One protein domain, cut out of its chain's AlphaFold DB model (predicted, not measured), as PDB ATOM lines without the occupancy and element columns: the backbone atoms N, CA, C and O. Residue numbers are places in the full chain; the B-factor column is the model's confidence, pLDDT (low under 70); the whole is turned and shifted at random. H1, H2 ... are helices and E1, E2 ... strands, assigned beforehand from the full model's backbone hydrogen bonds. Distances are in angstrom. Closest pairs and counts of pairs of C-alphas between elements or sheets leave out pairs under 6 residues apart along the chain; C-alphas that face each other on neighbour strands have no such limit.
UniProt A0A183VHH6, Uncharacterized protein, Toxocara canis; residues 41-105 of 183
ATOM      1  N   LEU A  41     -32.202-177.131 -51.200       91.62
ATOM      2  CA  LEU A  41     -32.644-178.376 -50.574       91.62
ATOM      3  C   LEU A  41     -33.290-178.048 -49.227       91.62
ATOM      4  O   LEU A  41     -32.686-177.384 -48.388       91.62
ATOM      5  N   VAL A  42     -34.536-178.484 -49.049       92.81
ATOM      6  CA  VAL A  42     -35.301-178.278 -47.816       92.81
ATOM      7  C   VAL A  42     -35.063-179.457 -46.882       92.81
ATOM      8  O   VAL A  42     -35.317-180.599 -47.257       92.81
ATOM      9  N   ASP A  43     -34.637-179.175 -45.653       94.94
ATOM     10  CA  ASP A  43     -34.374-180.210 -44.649       94.94
ATOM     11  C   ASP A  43     -35.653-180.656 -43.941       94.94
ATOM     12  O   ASP A  43     -35.820-181.821 -43.587       94.94
ATOM     13  N   LYS A  44     -36.559-179.705 -43.677       93.19
ATOM     14  CA  LYS A  44     -37.794-179.961 -42.933       93.19
ATOM     15  C   LYS A  44     -38.896-178.997 -43.335       93.19
ATOM     16  O   LYS A  44     -38.682-177.792 -43.378       93.19
ATOM     17  N   ILE A  45     -40.100-179.512 -43.533       92.19
ATOM     18  CA  ILE A  45     -41.305-178.701 -43.724       92.19
ATOM     19  C   ILE A  45     -42.075-178.676 -42.401       92.19
ATOM     20  O   ILE A  45     -42.294-179.721 -41.789       92.19
ATOM     21  N   PHE A  46     -42.463-177.488 -41.934       91.06
ATOM     22  CA  PHE A  46     -43.263-177.340 -40.720       91.06
ATOM     23  C   PHE A  46     -44.744-177.357 -41.074       91.06
ATOM     24  O   PHE A  46     -45.310-176.380 -41.566       91.06
ATOM     25  N   GLU A  47     -45.381-178.496 -40.823       83.81
ATOM     26  CA  GLU A  47     -46.802-178.671 -41.084       83.81
ATOM     27  C   GLU A  47     -47.667-177.657 -40.323       83.81
ATOM     28  O   GLU A  47     -47.276-177.071 -39.312       83.81
ATOM     29  N   LYS A  48     -48.893-177.455 -40.819       84.00
ATOM     30  CA  LYS A  48     -49.910-176.591 -40.192       84.00
ATOM     31  C   LYS A  48     -49.472-175.135 -39.986       84.00
ATOM     32  O   LYS A  48     -50.140-174.424 -39.244       84.00
ATOM     33  N   HIS A  49     -48.421-174.700 -40.683       89.00
ATOM     34  CA  HIS A  49     -47.850-173.358 -40.592       89.00
ATOM     35  C   HIS A  49     -47.369-172.983 -39.179       89.00
ATOM     36  O   HIS A  49     -47.492-171.832 -38.765       89.00
ATOM     37  N   LYS A  50     -46.851-173.959 -38.418       90.88
ATOM     38  CA  LYS A  50     -46.559-173.793 -36.989       90.88
ATOM     39  C   LYS A  50     -45.125-174.175 -36.632       90.88
ATOM     40  O   LYS A  50     -44.659-175.244 -37.013       90.88
ATOM     41  N   ILE A  51     -44.462-173.340 -35.834       92.12
ATOM     42  CA  ILE A  51     -43.131-173.601 -35.265       92.12
ATOM     43  C   ILE A  51     -43.188-173.284 -33.774       92.12
ATOM     44  O   ILE A  51     -43.564-172.179 -33.401       92.12
ATOM     45  N   ASP A  52     -42.857-174.257 -32.923       89.94
ATOM     46  CA  ASP A  52     -42.693-174.073 -31.470       89.94
ATOM     47  C   ASP A  52     -43.844-173.315 -30.783       89.94
ATOM     48  O   ASP A  52     -43.647-172.497 -29.889       89.94
ATOM     49  N   GLY A  53     -45.081-173.572 -31.219       87.00
ATOM     50  CA  GLY A  53     -46.274-172.918 -30.669       87.00
ATOM     51  C   GLY A  53     -46.765-171.706 -31.461       87.00
ATOM     52  O   GLY A  53     -47.957-171.423 -31.400       87.00
ATOM     53  N   LYS A  54     -45.904-171.064 -32.256       92.25
ATOM     54  CA  LYS A  54     -46.218-169.877 -33.062       92.25
ATOM     55  C   LYS A  54     -46.733-170.242 -34.445       92.25
ATOM     56  O   LYS A  54     -46.220-171.174 -35.066       92.25
ATOM     57  N   CYS A  55     -47.722-169.500 -34.932       91.62
ATOM     58  CA  CYS A  55     -48.322-169.715 -36.243       91.62
ATOM     59  C   CYS A  55     -47.948-168.601 -37.217       91.62
ATOM     60  O   CYS A  55     -47.857-167.431 -36.855       91.62
ATOM     61  N   TYR A  56     -47.746-168.974 -38.475       91.31
ATOM     62  CA  TYR A  56     -47.320-168.062 -39.527       91.31
ATOM     63  C   TYR A  56     -48.330-168.052 -40.668       91.31
ATOM     64  O   TYR A  56     -48.932-169.066 -41.012       91.31
ATOM     65  N   GLY A  57     -48.497-166.900 -41.313       88.12
ATOM     66  CA  GLY A  57     -49.378-166.772 -42.474       88.12
ATOM     67  C   GLY A  57     -48.889-167.527 -43.717       88.12
ATOM     68  O   GLY A  57     -49.634-167.644 -44.690       88.12
ATOM     69  N   ARG A  58     -47.646-168.023 -43.705       90.06
ATOM     70  CA  ARG A  58     -47.018-168.789 -44.790       90.06
ATOM     71  C   ARG A  58     -46.360-170.047 -44.243       90.06
ATOM     72  O   ARG A  58     -45.980-170.078 -43.075       90.06
ATOM     73  N   LEU A  59     -46.233-171.065 -45.093       91.12
ATOM     74  CA  LEU A  59     -45.670-172.357 -44.713       91.12
ATOM     75  C   LEU A  59     -44.179-172.193 -44.375       91.12
ATOM     76  O   LEU A  59     -43.414-171.834 -45.274       91.12
ATOM     77  N   PRO A  60     -43.758-172.446 -43.125       94.06
ATOM     78  CA  PRO A  60     -42.358-172.412 -42.750       94.06
ATOM     79  C   PRO A  60     -41.640-173.677 -43.215       94.06
ATOM     80  O   PRO A  60     -42.160-174.792 -43.103       94.06
ATOM     81  N   VAL A  61     -40.405-173.511 -43.667       94.81
ATOM     82  CA  VAL A  61     -39.500-174.590 -44.048       94.81
ATOM     83  C   VAL A  61     -38.106-174.322 -43.489       94.81
ATOM     84  O   VAL A  61     -37.686-173.177 -43.342       94.81
ATOM     85  N   ARG A  62     -37.387-175.391 -43.151       94.69
ATOM     86  CA  ARG A  62     -36.004-175.349 -42.688       94.69
ATOM     87  C   ARG A  62     -35.058-175.562 -43.857       94.69
ATOM     88  O   ARG A  62     -35.189-176.555 -44.572       94.69
ATOM     89  N   VAL A  63     -34.089-174.665 -43.984       94.50
ATOM     90  CA  VAL A  63     -32.981-174.763 -44.936       94.50
ATOM     91  C   VAL A  63     -31.686-174.546 -44.155       94.50
ATOM     92  O   VAL A  63     -31.386-173.445 -43.696       94.50
ATOM     93  N   GLY A  64     -30.939-175.619 -43.927       91.56
ATOM     94  CA  GLY A  64     -29.791-175.659 -43.033       91.56
ATOM     95  C   GLY A  64     -30.143-175.203 -41.614       91.56
ATOM     96  O   GLY A  64     -30.828-175.882 -40.839       91.56
ATOM     97  N   LYS A  65     -29.631-174.026 -41.250       91.94
ATOM     98  CA  LYS A  65     -29.831-173.417 -39.925       91.94
ATOM     99  C   LYS A  65     -30.954-172.384 -39.899       91.94
ATOM    100  O   LYS A  65     -31.324-171.947 -38.812       91.94
ATOM    101  N   GLU A  66     -31.503-172.033 -41.055       94.25
ATOM    102  CA  GLU A  66     -32.460-170.946 -41.206       94.25
ATOM    103  C   GLU A  66     -33.880-171.471 -41.403       94.25
ATOM    104  O   GLU A  66     -34.113-172.589 -41.877       94.25
ATOM    105  N   ILE A  67     -34.836-170.638 -41.001       94.19
ATOM    106  CA  ILE A  67     -36.251-170.831 -41.275       94.19
ATOM    107  C   ILE A  67     -36.642-169.801 -42.320       94.19
ATOM    108  O   ILE A  67     -36.486-168.604 -42.101       94.19
ATOM    109  N   VAL A  68     -37.179-170.284 -43.431       95.25
ATOM    110  CA  VAL A  68     -37.714-169.463 -44.515       95.25
ATOM    111  C   VAL A  68     -39.143-169.900 -44.813       95.25
ATOM    112  O   VAL A  68     -39.624-170.911 -44.299       95.25
ATOM    113  N   PHE A  69     -39.857-169.130 -45.622       94.56
ATOM    114  CA  PHE A  69     -41.282-169.320 -45.853       94.56
ATOM    115  C   PHE A  69     -41.595-169.471 -47.331       94.56
ATOM    116  O   PHE A  69     -41.018-168.791 -48.174       94.56
ATOM    117  N   VAL A  70     -42.564-170.322 -47.653       91.44
ATOM    118  CA  VAL A  70     -43.008-170.503 -49.037       91.44
ATOM    119  C   VAL A  70     -43.848-169.302 -49.481       91.44
ATOM    120  O   VAL A  70     -44.844-168.923 -48.844       91.44
ATOM    121  N   LYS A  71     -43.461-168.686 -50.598       88.69
ATOM    122  CA  LYS A  71     -44.243-167.642 -51.263       88.69
ATOM    123  C   LYS A  71     -45.552-168.245 -51.774       88.69
ATOM    124  O   LYS A  71     -45.589-169.328 -52.338       88.69
ATOM    125  N   GLN A  72     -46.663-167.541 -51.588       81.06
ATOM    126  CA  GLN A  72     -47.966-168.031 -52.050       81.06
ATOM    127  C   GLN A  72     -47.967-168.221 -53.566       81.06
ATOM    128  O   GLN A  72     -47.488-167.347 -54.287       81.06
ATOM    129  N   ARG A  73     -48.585-169.322 -54.017       76.94
ATOM    130  CA  ARG A  73     -48.742-169.670 -55.440       76.94
ATOM    131  C   ARG A  73     -47.411-169.781 -56.194       76.94
ATOM    132  O   ARG A  73     -47.370-169.574 -57.396       76.94
ATOM    133  N   SER A  74     -46.331-170.066 -55.477       83.19
ATOM    134  CA  SER A  74     -45.003-170.279 -56.033       83.19
ATOM    135  C   SER A  74     -44.252-171.277 -55.153       83.19
ATOM    136  O   SER A  74     -44.622-171.508 -54.003       83.19
ATOM    137  N   THR A  75     -43.187-171.862 -55.687       84.94
ATOM    138  CA  THR A  75     -42.208-172.646 -54.922       84.94
ATOM    139  C   THR A  75     -41.049-171.791 -54.406       84.94
ATOM    140  O   THR A  75     -40.112-172.318 -53.814       84.94
ATOM    141  N   ASP A  76     -41.087-170.475 -54.640       90.19
ATOM    142  CA  ASP A  76     -40.062-169.549 -54.160       90.19
ATOM    143  C   ASP A  76     -40.081-169.444 -52.632       90.19
ATOM    144  O   ASP A  76     -41.138-169.478 -51.994       90.19
ATOM    145  N   LEU A  77     -38.902-169.237 -52.054       92.25
ATOM    146  CA  LEU A  77     -38.725-169.018 -50.624       92.25
ATOM    147  C   LEU A  77     -38.528-167.527 -50.340       92.25
ATOM    148  O   LEU A  77     -37.900-166.812 -51.120       92.25
ATOM    149  N   ILE A  78     -39.081-167.063 -49.225       91.56
ATOM    150  CA  ILE A  78     -38.915-165.706 -48.707       91.56
ATOM    151  C   ILE A  78     -38.485-165.762 -47.244       91.56
ATOM    152  O   ILE A  78     -38.857-166.674 -46.512       91.56
ATOM    153  N   GLU A  79     -37.736-164.762 -46.804       91.69
ATOM    154  CA  GLU A  79     -37.162-164.733 -45.453       91.69
ATOM    155  C   GLU A  79     -38.211-164.451 -44.371       91.69
ATOM    156  O   GLU A  79     -38.120-164.966 -43.262       91.69
ATOM    157  N   ASN A  80     -39.245-163.671 -44.700       89.31
ATOM    158  CA  ASN A  80     -40.177-163.135 -43.712       89.31
ATOM    159  C   ASN A  80     -41.621-163.552 -43.988       89.31
ATOM    160  O   ASN A  80     -42.123-163.456 -45.112       89.31
ATOM    161  N   ALA A  81     -42.328-163.926 -42.927       90.19
ATOM    162  CA  ALA A  81     -43.770-164.108 -42.932       90.19
ATOM    163  C   ALA A  81     -44.395-163.464 -41.697       90.19
ATOM    164  O   ALA A  81     -43.792-163.404 -40.630       90.19
ATOM    165  N   THR A  82     -45.630-162.998 -41.854       89.56
ATOM    166  CA  THR A  82     -46.415-162.437 -40.756       89.56
ATOM    167  C   THR A  82     -46.758-163.542 -39.758       89.56
ATOM    168  O   THR A  82     -47.330-164.563 -40.147       89.56
ATOM    169  N   GLU A  83     -46.408-163.341 -38.488       91.19
ATOM    170  CA  GLU A  83     -46.912-164.153 -37.378       91.19
ATOM    171  C   GLU A  83     -48.407-163.852 -37.207       91.19
ATOM    172  O   GLU A  83     -48.821-162.691 -37.221       91.19
ATOM    173  N   ILE A  84     -49.225-164.895 -37.119       89.12
ATOM    174  CA  ILE A  84     -50.681-164.787 -37.005       89.12
ATOM    175  C   ILE A  84     -51.161-165.556 -35.782       89.12
ATOM    176  O   ILE A  84     -50.486-166.463 -35.289       89.12
ATOM    177  N   ASN A  85     -52.366-165.234 -35.317       87.81
ATOM    178  CA  ASN A  85     -53.009-166.054 -34.304       87.81
ATOM    179  C   ASN A  85     -53.320-167.441 -34.900       87.81
ATOM    180  O   ASN A  85     -53.869-167.564 -35.999       87.81
ATOM    181  N   CYS A  86     -52.970-168.499 -34.171       82.38
ATOM    182  CA  CYS A  86     -53.225-169.873 -34.587       82.38
ATOM    183  C   CYS A  86     -54.712-170.148 -34.875       82.38
ATOM    184  O   CYS A  86     -55.009-170.896 -35.805       82.38
ATOM    185  N   GLU A  87     -55.636-169.486 -34.172       79.50
ATOM    186  CA  GLU A  87     -57.084-169.616 -34.406       79.50
ATOM    187  C   GLU A  87     -57.503-169.130 -35.807       79.50
ATOM    188  O   GLU A  87     -58.336-169.751 -36.470       79.50
ATOM    189  N   GLU A  88     -56.867-168.072 -36.324       68.25
ATOM    190  CA  GLU A  88     -57.119-167.546 -37.676       68.25
ATOM    191  C   GLU A  88     -56.610-168.512 -38.765       68.25
ATOM    192  O   GLU A  88     -57.146-168.592 -39.876       68.25
ATOM    193  N   THR A  89     -55.584-169.300 -38.436       59.91
ATOM    194  CA  THR A  89     -54.985-170.280 -39.355       59.91
ATOM    195  C   THR A  89     -55.956-171.425 -39.642       59.91
ATOM    196  O   THR A  89     -56.052-171.897 -40.777       59.91
ATOM    197  N   ASP A  90     -56.706-171.856 -38.629       58.62
ATOM    198  CA  ASP A  90     -57.686-172.932 -38.757       58.62
ATOM    199  C   ASP A  90     -58.963-172.465 -39.466       58.62
ATOM    200  O   ASP A  90     -59.521-173.215 -40.268       58.62
ATOM    201  N   GLN A  91     -59.348-171.193 -39.306       56.06
ATOM    202  CA  GLN A  91     -60.409-170.585 -40.115       56.06
ATOM    203  C   GLN A  91     -60.032-170.533 -41.600       56.06
ATOM    204  O   GLN A  91     -60.829-170.946 -42.439       56.06
ATOM    205  N   ARG A  92     -58.801-170.125 -41.955       58.41
ATOM    206  CA  ARG A  92     -58.339-170.161 -43.358       58.41
ATOM    207  C   ARG A  92     -58.315-171.575 -43.930       58.41
ATOM    208  O   ARG A  92     -58.678-171.748 -45.092       58.41
ATOM    209  N   LYS A  93     -57.937-172.587 -43.137       56.50
ATOM    210  CA  LYS A  93     -58.032-174.002 -43.544       56.50
ATOM    211  C   LYS A  93     -59.478-174.444 -43.732       56.50
ATOM    212  O   LYS A  93     -59.731-175.179 -44.675       56.50
ATOM    213  N   MET A  94     -60.417-173.997 -42.895       49.66
ATOM    214  CA  MET A  94     -61.845-174.273 -43.078       49.66
ATOM    215  C   MET A  94     -62.392-173.619 -44.344       49.66
ATOM    216  O   MET A  94     -63.124-174.276 -45.075       49.66
ATOM    217  N   THR A  95     -62.016-172.379 -44.660       47.75
ATOM    218  CA  THR A  95     -62.430-171.725 -45.911       47.75
ATOM    219  C   THR A  95     -61.799-172.398 -47.129       47.75
ATOM    220  O   THR A  95     -62.472-172.559 -48.139       47.75
ATOM    221  N   LEU A  96     -60.540-172.851 -47.029       52.09
ATOM    222  CA  LEU A  96     -59.875-173.603 -48.096       52.09
ATOM    223  C   LEU A  96     -60.498-174.994 -48.272       52.09
ATOM    224  O   LEU A  96     -60.815-175.363 -49.389       52.09
ATOM    225  N   HIS A  97     -60.748-175.739 -47.191       51.28
ATOM    226  CA  HIS A  97     -61.467-177.014 -47.245       51.28
ATOM    227  C   HIS A  97     -62.905-176.837 -47.718       51.28
ATOM    228  O   HIS A  97     -63.404-177.714 -48.399       51.28
ATOM    229  N   LYS A  98     -63.578-175.731 -47.395       38.00
ATOM    230  CA  LYS A  98     -64.908-175.419 -47.923       38.00
ATOM    231  C   LYS A  98     -64.844-175.096 -49.415       38.00
ATOM    232  O   LYS A  98     -65.700-175.567 -50.141       38.00
ATOM    233  N   ALA A  99     -63.826-174.373 -49.878       45.09
ATOM    234  CA  ALA A  99     -63.596-174.141 -51.304       45.09
ATOM    235  C   ALA A  99     -63.220-175.432 -52.053       45.09
ATOM    236  O   ALA A  99     -63.671-175.632 -53.169       45.09
ATOM    237  N   VAL A 100     -62.450-176.329 -51.429       47.44
ATOM    238  CA  VAL A 100     -62.128-177.659 -51.972       47.44
ATOM    239  C   VAL A 100     -63.364-178.561 -51.972       47.44
ATOM    240  O   VAL A 100     -63.625-179.207 -52.972       47.44
ATOM    241  N   ARG A 101     -64.184-178.547 -50.914       41.28
ATOM    242  CA  ARG A 101     -65.432-179.328 -50.837       41.28
ATOM    243  C   ARG A 101     -66.537-178.794 -51.742       41.28
ATOM    244  O   ARG A 101     -67.313-179.579 -52.264       41.28
ATOM    245  N   MET A 102     -66.571-177.487 -52.002       38.25
ATOM    246  CA  MET A 102     -67.399-176.919 -53.070       38.25
ATOM    247  C   MET A 102     -67.014-177.454 -54.457       38.25
ATOM    248  O   MET A 102     -67.844-177.380 -55.349       38.25
ATOM    249  N   ASN A 103     -65.817-178.036 -54.615       47.81
ATOM    250  CA  ASN A 103     -65.399-178.753 -55.822       47.81
ATOM    251  C   ASN A 103     -65.544-180.288 -55.706       47.81
ATOM    252  O   ASN A 103     -65.262-180.983 -56.675       47.81
ATOM    253  N   GLU A 104     -65.921-180.839 -54.541       47.88
ATOM    254  CA  GLU A 104     -66.080-182.295 -54.328       47.88
ATOM    255  C   GLU A 104     -67.554-182.731 -54.269       47.88
ATOM    256  O   GLU A 104     -67.855-183.879 -54.589       47.88
ATOM    257  N   ASP A 105     -68.481-181.832 -53.910       42.91
ATOM    258  CA  ASP A 105     -69.931-182.091 -53.980       42.91
ATOM    259  C   ASP A 105     -70.547-181.702 -55.340       42.91
ATOM    260  O   ASP A 105     -71.695-182.049 -55.635       42.91
TER     261      ASP A 105
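Overview. This is residues 41 to 105 of the 183 residues of an uncharacterized protein of Toxocara canis (UniProt A0A183VHH6). A small body of loops around one two-stranded hairpin, E2 and E3, continues into one helix, H1, whose far part sticks out as an arm with the last residues, 94 to 105 standing free. The short strand E1 lies in the body on the side where H1 begins, and the long loop of residues 71 to 85 leads from the hairpin to the helix. The printed part has 65 residues with three named strands and one named helix, in the order E1, E2, E3, H1; the sheet is E2 - E3, antiparallel. The class is mixed, helices and strands, with under half of the residues in named elements. The whole is only just loose, close to compact, with a radius of gyration of the C-alphas of 13.1 A, and it is elongated, spanning 43 by 23 by 16 A.

Arrangement. Residues 44 to 45 pair antiparallel with residues 61 to 62 of E2, residues 60 to 63. Further on, residues 50 to 51 pair antiparallel with residues 54 to 55 of E1, residues 54 to 56, a strand that pairs with no named strand. E1 and E2 meet only through their link, which is tight. E2 forms a hairpin with E3, residues 66 to 70, across a tight link. Their directions stand at 133 degrees, and C-alphas 60 and 69 face each other at 4.5 A. N 61 and O 68 are within hydrogen-bond range at 2.8 A, as are N 68 and O 61 at 2.9 A. E1 and E3 are apart. After E3, residues 77 to 78 pair antiparallel with residues 69 to 70 of E3, and residues 83 to 84 with residues 55 to 56 of E1. H1, residues 86 to 101, comes closest to E1 at the C-alphas of Cys 55 and Cys 86, 5.2 A apart. H1 and E2 are apart. In H1 every O i to N i+4 pair is within hydrogen-bond range.

Along the chain. E1, residues 54 to 56, is 6.8 A from first to last C-alpha and begins at C-alpha 54, (-46.218, -169.877, -33.062). E2, residues 60 to 63, is 9.9 A long, and E3, residues 66 to 70, is 13.1 A long, ending at C-alpha 70, (-43.008, -170.503, -49.037). H1, residues 86 to 101, is 22.4 A long and ends at C-alpha 101, (-65.432, -179.328, -50.837).

Size, cuts and confidence. The two C-alphas farthest apart are those of Lys 65 and Asp 105, at 43.4 A. Without the free stretch the body has 53 residues and spans 30 by 25 by 16 A. The printed part has no cut, and the link from E3 to H1, 15 residues, is long. The mean pLDDT of the printed part is 79.0, and residues 88 to 105 are under 70.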